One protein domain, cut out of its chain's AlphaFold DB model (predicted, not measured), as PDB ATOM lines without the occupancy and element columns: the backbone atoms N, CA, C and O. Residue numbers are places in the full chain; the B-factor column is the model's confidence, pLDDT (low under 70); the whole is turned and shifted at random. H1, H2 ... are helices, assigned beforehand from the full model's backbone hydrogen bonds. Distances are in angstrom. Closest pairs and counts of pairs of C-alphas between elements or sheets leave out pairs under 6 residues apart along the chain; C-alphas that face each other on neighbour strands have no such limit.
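AT A GLANCE: This is residues 10 to 56 of the 56 residues of an uncharacterized protein of Fusobacterium sp. oral taxon 370 str. F0437 (UniProt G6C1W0). Look for a zigzag of three helices, with H2 in the middle: H1 and H2 form a helical hairpin, and H3 folds back beyond H2 but splays away from it. Residues 17 to 22 of H1 stick out on one side and residues 47 to 56, of which 47 to 55 belong to H3, on the other. The printed part has 47 residues with three named helices, in the order H1, H2, H3, and no named strand; its class is all helix. It is only just loose, close to compact, with a radius of gyration of the C-alphas of 11.7 A and spans of 31 by 24 by 14 A.

IN THESE COORDINATES: Find C-alpha 10 at (163.374, 200.912, 200.965); from there H1 runs through residues 10 to 22, 17.7 A long. Next comes H2, residues 27 to 37, 15.3 A, beginning at C-alpha 27 at (173.159, 213.263, 203.695). H3, residues 43 to 55, covers 17.8 A and ends at C-alpha 55 at (185.317, 204.502, 221.818).

HOW THE PARTS SIT: Start at the hairpin of H1 and H2, which touch at a steep tilt of 39 degrees, opposite ways. Their closest C-alphas are those of Ile 11 and Leu 33, 6.7 A apart, and H1 touches H2 with residues 11 to 15 alone. Move on to H2 and H3, which are close but not clearly touching: their closest C-alphas, those of Lys 36 and Thr 43, are 7.3 A apart. These two run opposite ways at a shallow tilt of 34.5 degrees, only just short of steep. H1 and H3 are apart. In H1, H2 and H3 every O i to N i+4 pair is within hydrogen-bond range.

THE WHOLE: The two C-alphas farthest apart, those of Glu 13 and Glu 56, are 32.7 A from each other. The printed part has no cut, and the links H1 to H2 and H2 to H3 are both tight. The mean pLDDT of the printed part is 90.9; look at residue 56, the chain's last, for the one printed residue under 70.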
ATOM      1  N   ILE A  10     162.901 201.395 199.662       92.31
ATOM      2  CA  ILE A  10     163.374 200.912 200.965       92.31
ATOM      3  C   ILE A  10     164.113 202.025 201.714       92.31
ATOM      4  O   ILE A  10     163.815 202.297 202.875       92.31
ATOM      5  N   ILE A  11     165.055 202.708 201.053       93.50
ATOM      6  CA  ILE A  11     165.806 203.798 201.687       93.50
ATOM      7  C   ILE A  11     164.879 204.982 201.978       93.50
ATOM      8  O   ILE A  11     164.991 205.596 203.036       93.50
ATOM      9  N   ARG A  12     163.930 205.291 201.084       94.44
ATOM     10  CA  ARG A  12     162.940 206.356 201.313       94.44
ATOM     11  C   ARG A  12     162.080 206.093 202.540       94.44
ATOM     12  O   ARG A  12     161.875 207.017 203.320       94.44
ATOM     13  N   GLU A  13     161.589 204.868 202.707       94.12
ATOM     14  CA  GLU A  13     160.795 204.482 203.875       94.12
ATOM     15  C   GLU A  13     161.628 204.571 205.155       94.12
ATOM     16  O   GLU A  13     161.214 205.229 206.108       94.12
ATOM     17  N   ALA A  14     162.840 204.009 205.153       92.56
ATOM     18  CA  ALA A  14     163.737 204.066 206.303       92.56
ATOM     19  C   ALA A  14     164.060 205.510 206.721       92.56
ATOM     20  O   ALA A  14     164.027 205.831 207.910       92.56
ATOM     21  N   VAL A  15     164.330 206.396 205.753       93.56
ATOM     22  CA  VAL A  15     164.552 207.824 206.014       93.56
ATOM     23  C   VAL A  15     163.289 208.472 206.571       93.56
ATOM     24  O   VAL A  15     163.381 209.148 207.585       93.56
ATOM     25  N   ALA A  16     162.116 208.245 205.975       93.44
ATOM     26  CA  ALA A  16     160.869 208.858 206.433       93.44
ATOM     27  C   ALA A  16     160.496 208.444 207.867       93.44
ATOM     28  O   ALA A  16     160.150 209.302 208.677       93.44
ATOM     29  N   VAL A  17     160.610 207.152 208.196       94.62
ATOM     30  CA  VAL A  17     160.349 206.634 209.551       94.62
ATOM     31  C   VAL A  17     161.354 207.208 210.549       94.62
ATOM     32  O   VAL A  17     160.970 207.663 211.623       94.62
ATOM     33  N   THR A  18     162.637 207.246 210.189       93.44
ATOM     34  CA  THR A  18     163.671 207.801 211.074       93.44
ATOM     35  C   THR A  18     163.480 209.301 211.281       93.44
ATOM     36  O   THR A  18     163.610 209.780 212.403       93.44
ATOM     37  N   GLU A  19     163.133 210.051 210.232       94.75
ATOM     38  CA  GLU A  19     162.902 211.495 210.332       94.75
ATOM     39  C   GLU A  19     161.675 211.843 211.182       94.75
ATOM     40  O   GLU A  19     161.701 212.865 211.867       94.75
ATOM     41  N   ALA A  20     160.647 210.989 211.186       95.81
ATOM     42  CA  ALA A  20     159.469 211.158 212.034       95.81
ATOM     43  C   ALA A  20     159.786 210.993 213.532       95.81
ATOM     44  O   ALA A  20     159.301 211.777 214.344       95.81
ATOM     45  N   GLU A  21     160.633 210.023 213.889       95.19
ATOM     46  CA  GLU A  21     160.887 209.655 215.290       95.19
ATOM     47  C   GLU A  21     162.140 210.321 215.885       95.19
ATOM     48  O   GLU A  21     162.189 210.642 217.069       95.19
ATOM     49  N   CYS A  22     163.183 210.505 215.073       92.69
ATOM     50  CA  CYS A  22     164.526 210.904 215.514       92.69
ATOM     51  C   CYS A  22     164.980 212.254 214.936       92.69
ATOM     52  O   CYS A  22     166.065 212.734 215.271       92.69
ATOM     53  N   GLY A  23     164.173 212.876 214.074       91.69
ATOM     54  CA  GLY A  23     164.529 214.107 213.379       91.69
ATOM     55  C   GLY A  23     165.420 213.882 212.153       91.69
ATOM     56  O   GLY A  23     165.655 212.764 211.704       91.69
ATOM     57  N   ARG A  24     165.880 214.988 211.558       92.69
ATOM     58  CA  ARG A  24     166.465 215.009 210.210       92.69
ATOM     59  C   ARG A  24     167.632 214.029 210.041       92.69
ATOM     60  O   ARG A  24     168.632 214.118 210.749       92.69
ATOM     61  N   VAL A  25     167.551 213.198 209.003       92.44
ATOM     62  CA  VAL A  25     168.635 212.296 208.605       92.44
ATOM     63  C   VAL A  25     169.608 213.056 207.704       92.44
ATOM     64  O   VAL A  25     169.213 213.727 206.742       92.44
ATOM     65  N   SER A  26     170.894 212.966 208.035       92.19
ATOM     66  CA  SER A  26     171.968 213.664 207.327       92.19
ATOM     67  C   SER A  26     172.274 213.007 205.981       92.19
ATOM     68  O   SER A  26     172.154 211.791 205.840       92.19
ATOM     69  N   ASP A  27     172.752 213.789 205.009       91.94
ATOM     70  CA  ASP A  27     173.159 213.263 203.695       91.94
ATOM     71  C   ASP A  27     174.220 212.148 203.829       91.94
ATOM     72  O   ASP A  27     174.129 211.145 203.131       91.94
ATOM     73  N   GLU A  28     175.156 212.258 204.781       90.44
ATOM     74  CA  GLU A  28     176.156 211.214 205.077       90.44
ATOM     75  C   GLU A  28     175.507 209.880 205.488       90.44
ATOM     76  O   GLU A  28     175.885 208.812 205.010       90.44
ATOM     77  N   GLN A  29     174.466 209.928 206.323       89.94
ATOM     78  CA  GLN A  29     173.743 208.728 206.754       89.94
ATOM     79  C   GLN A  29     172.960 208.102 205.592       89.94
ATOM     80  O   GLN A  29     172.927 206.880 205.458       89.94
ATOM     81  N   ILE A  30     172.361 208.928 204.728       92.75
ATOM     82  CA  ILE A  30     171.666 208.457 203.523       92.75
ATOM     83  C   ILE A  30     172.664 207.814 202.549       92.75
ATOM     84  O   ILE A  30     172.363 206.769 201.976       92.75
ATOM     85  N   GLU A  31     173.864 208.375 202.395       92.25
ATOM     86  CA  GLU A  31     174.916 207.790 201.558       92.25
ATOM     87  C   GLU A  31     175.332 206.398 202.055       92.25
ATOM     88  O   GLU A  31     175.417 205.466 201.255       92.25
ATOM     89  N   LEU A  32     175.498 206.213 203.369       91.38
ATOM     90  CA  LEU A  32     175.782 204.894 203.948       91.38
ATOM     91  C   LEU A  32     174.674 203.877 203.634       91.38
ATOM     92  O   LEU A  32     174.970 202.727 203.307       91.38
ATOM     93  N   LEU A  33     173.403 204.289 203.675       91.19
ATOM     94  CA  LEU A  33     172.281 203.420 203.303       91.19
ATOM     95  C   LEU A  33     172.330 203.022 201.820       91.19
ATOM     96  O   LEU A  33     172.128 201.849 201.507       91.19
ATOM     97  N   ILE A  34     172.658 203.956 200.919       92.50
ATOM     98  CA  ILE A  34     172.809 203.682 199.478       92.50
ATOM     99  C   ILE A  34     173.965 202.707 199.225       92.50
ATOM    100  O   ILE A  34     173.801 201.723 198.506       92.50
ATOM    101  N   ARG A  35     175.134 202.956 199.824       92.88
ATOM    102  CA  ARG A  35     176.317 202.094 199.670       92.88
ATOM    103  C   ARG A  35     176.051 200.684 200.196       92.88
ATOM    104  O   ARG A  35     176.462 199.704 199.579       92.88
ATOM    105  N   LYS A  36     175.311 200.574 201.305       92.50
ATOM    106  CA  LYS A  36     174.876 199.290 201.863       92.50
ATOM    107  C   LYS A  36     173.921 198.559 200.916       92.50
ATOM    108  O   LYS A  36     174.093 197.365 200.699       92.50
ATOM    109  N   GLU A  37     172.938 199.254 200.342       91.12
ATOM    110  CA  GLU A  37     172.005 198.668 199.366       91.12
ATOM    111  C   GLU A  37     172.726 198.147 198.116       91.12
ATOM    112  O   GLU A  37     172.384 197.086 197.600       91.12
ATOM    113  N   ARG A  38     173.777 198.845 197.670       92.06
ATOM    114  CA  ARG A  38     174.638 198.420 196.554       92.06
ATOM    115  C   ARG A  38     175.605 197.284 196.901       92.06
ATOM    116  O   ARG A  38     176.290 196.790 196.010       92.06
ATOM    117  N   GLY A  39     175.692 196.886 198.172       92.50
ATOM    118  CA  GLY A  39     176.651 195.887 198.648       92.50
ATOM    119  C   GLY A  39     178.103 196.378 198.704       92.50
ATOM    120  O   GLY A  39     179.010 195.565 198.848       92.50
ATOM    121  N   GLU A  40     178.340 197.689 198.600       94.00
ATOM    122  CA  GLU A  40     179.681 198.292 198.678       94.00
ATOM    123  C   GLU A  40     180.217 198.320 200.114       94.00
ATOM    124  O   GLU A  40     181.429 198.346 200.327       94.00
ATOM    125  N   ILE A  41     179.315 198.343 201.101       93.50
ATOM    126  CA  ILE A  41     179.635 198.263 202.528       93.50
ATOM    127  C   ILE A  41     178.670 197.312 203.229       93.50
ATOM    128  O   ILE A  41     177.518 197.146 202.823       93.50
ATOM    129  N   THR A  42     179.113 196.726 204.335       93.00
ATOM    130  CA  THR A  42     178.273 195.898 205.198       93.00
ATOM    131  C   THR A  42     177.865 196.653 206.459       93.00
ATOM    132  O   THR A  42     178.492 197.625 206.878       93.00
ATOM    133  N   THR A  43     176.834 196.159 207.149       88.88
ATOM    134  CA  THR A  43     176.480 196.655 208.488       88.88
ATOM    135  C   THR A  43     177.659 196.544 209.466       88.88
ATOM    136  O   THR A  43     177.788 197.368 210.367       88.88
ATOM    137  N   LYS A  44     178.536 195.543 209.293       92.25
ATOM    138  CA  LYS A  44     179.719 195.362 210.139       92.25
ATOM    139  C   LYS A  44     180.715 196.505 209.954       92.25
ATOM    140  O   LYS A  44     181.232 196.986 210.958       92.25
ATOM    141  N   ASP A  45     180.922 196.961 208.718       90.81
ATOM    142  CA  ASP A  45     181.789 198.109 208.420       90.81
ATOM    143  C   ASP A  45     181.262 199.377 209.104       90.81
ATOM    144  O   ASP A  45     182.011 200.064 209.792       90.81
ATOM    145  N   ILE A  46     179.946 199.618 209.023       87.69
ATOM    146  CA  ILE A  46     179.287 200.752 209.694       87.69
ATOM    147  C   ILE A  46     179.478 200.679 211.216       87.69
ATOM    148  O   ILE A  46     179.844 201.666 211.849       87.69
ATOM    149  N   ILE A  47     179.264 199.508 211.827       89.50
ATOM    150  CA  ILE A  47     179.442 199.327 213.277       89.50
ATOM    151  C   ILE A  47     180.904 199.537 213.687       89.50
ATOM    152  O   ILE A  47     181.161 200.096 214.751       89.50
ATOM    153  N   GLN A  48     181.868 199.082 212.882       91.38
ATOM    154  CA  GLN A  48     183.288 199.287 213.170       91.38
ATOM    155  C   GLN A  48     183.677 200.765 213.108       91.38
ATOM    156  O   GLN A  48     184.412 201.217 213.984       91.38
ATOM    157  N   ASP A  49     183.163 201.510 212.131       88.25
ATOM    158  CA  ASP A  49     183.407 202.949 212.009       88.25
ATOM    159  C   ASP A  49     182.829 203.722 213.204       88.25
ATOM    160  O   ASP A  49     183.532 204.487 213.868       88.25
ATOM    161  N   LEU A  50     181.586 203.408 213.587       85.94
ATOM    162  CA  LEU A  50     180.949 203.983 214.772       85.94
ATOM    163  C   LEU A  50     181.712 203.651 216.058       85.94
ATOM    164  O   LEU A  50     181.882 204.520 216.911       85.94
ATOM    165  N   LYS A  51     182.206 202.417 216.210       91.44
ATOM    166  CA  LYS A  51     183.023 202.048 217.373       91.44
ATOM    167  C   LYS A  51     184.287 202.894 217.461       91.44
ATOM    168  O   LYS A  51     184.558 203.414 218.533       91.44
ATOM    169  N   LYS A  52     185.015 203.076 216.357       90.88
ATOM    170  CA  LYS A  52     186.209 203.937 216.333       90.88
ATOM    171  C   LYS A  52     185.879 205.382 216.699       90.88
ATOM    172  O   LYS A  52     186.589 205.990 217.479       90.88
ATOM    173  N   LYS A  53     184.775 205.919 216.176       87.12
ATOM    174  CA  LYS A  53     184.385 207.321 216.383       87.12
ATOM    175  C   LYS A  53     183.995 207.664 217.826       87.12
ATOM    176  O   LYS A  53     184.079 208.828 218.202       87.12
ATOM    177  N   TYR A  54     183.502 206.691 218.594       85.62
ATOM    178  CA  TYR A  54     182.936 206.928 219.929       85.62
ATOM    179  C   TYR A  54     183.650 206.188 221.073       85.62
ATOM    180  O   TYR A  54     183.321 206.445 222.230       85.62
ATOM    181  N   MET A  55     184.564 205.249 220.791       80.06
ATOM    182  CA  MET A  55     185.317 204.502 221.818       80.06
ATOM    183  C   MET A  55     186.819 204.821 221.861       80.06
ATOM    184  O   MET A  55     187.483 204.365 222.790       80.06
ATOM    185  N   GLU A  56     187.341 205.579 220.895       57.97
ATOM    186  CA  GLU A  56     188.668 206.219 220.941       57.97
ATOM    187  C   GLU A  56     188.501 207.731 221.130       57.97
ATOM    188  O   GLU A  56     189.341 208.321 221.845       57.97
TER     189      GLU A  56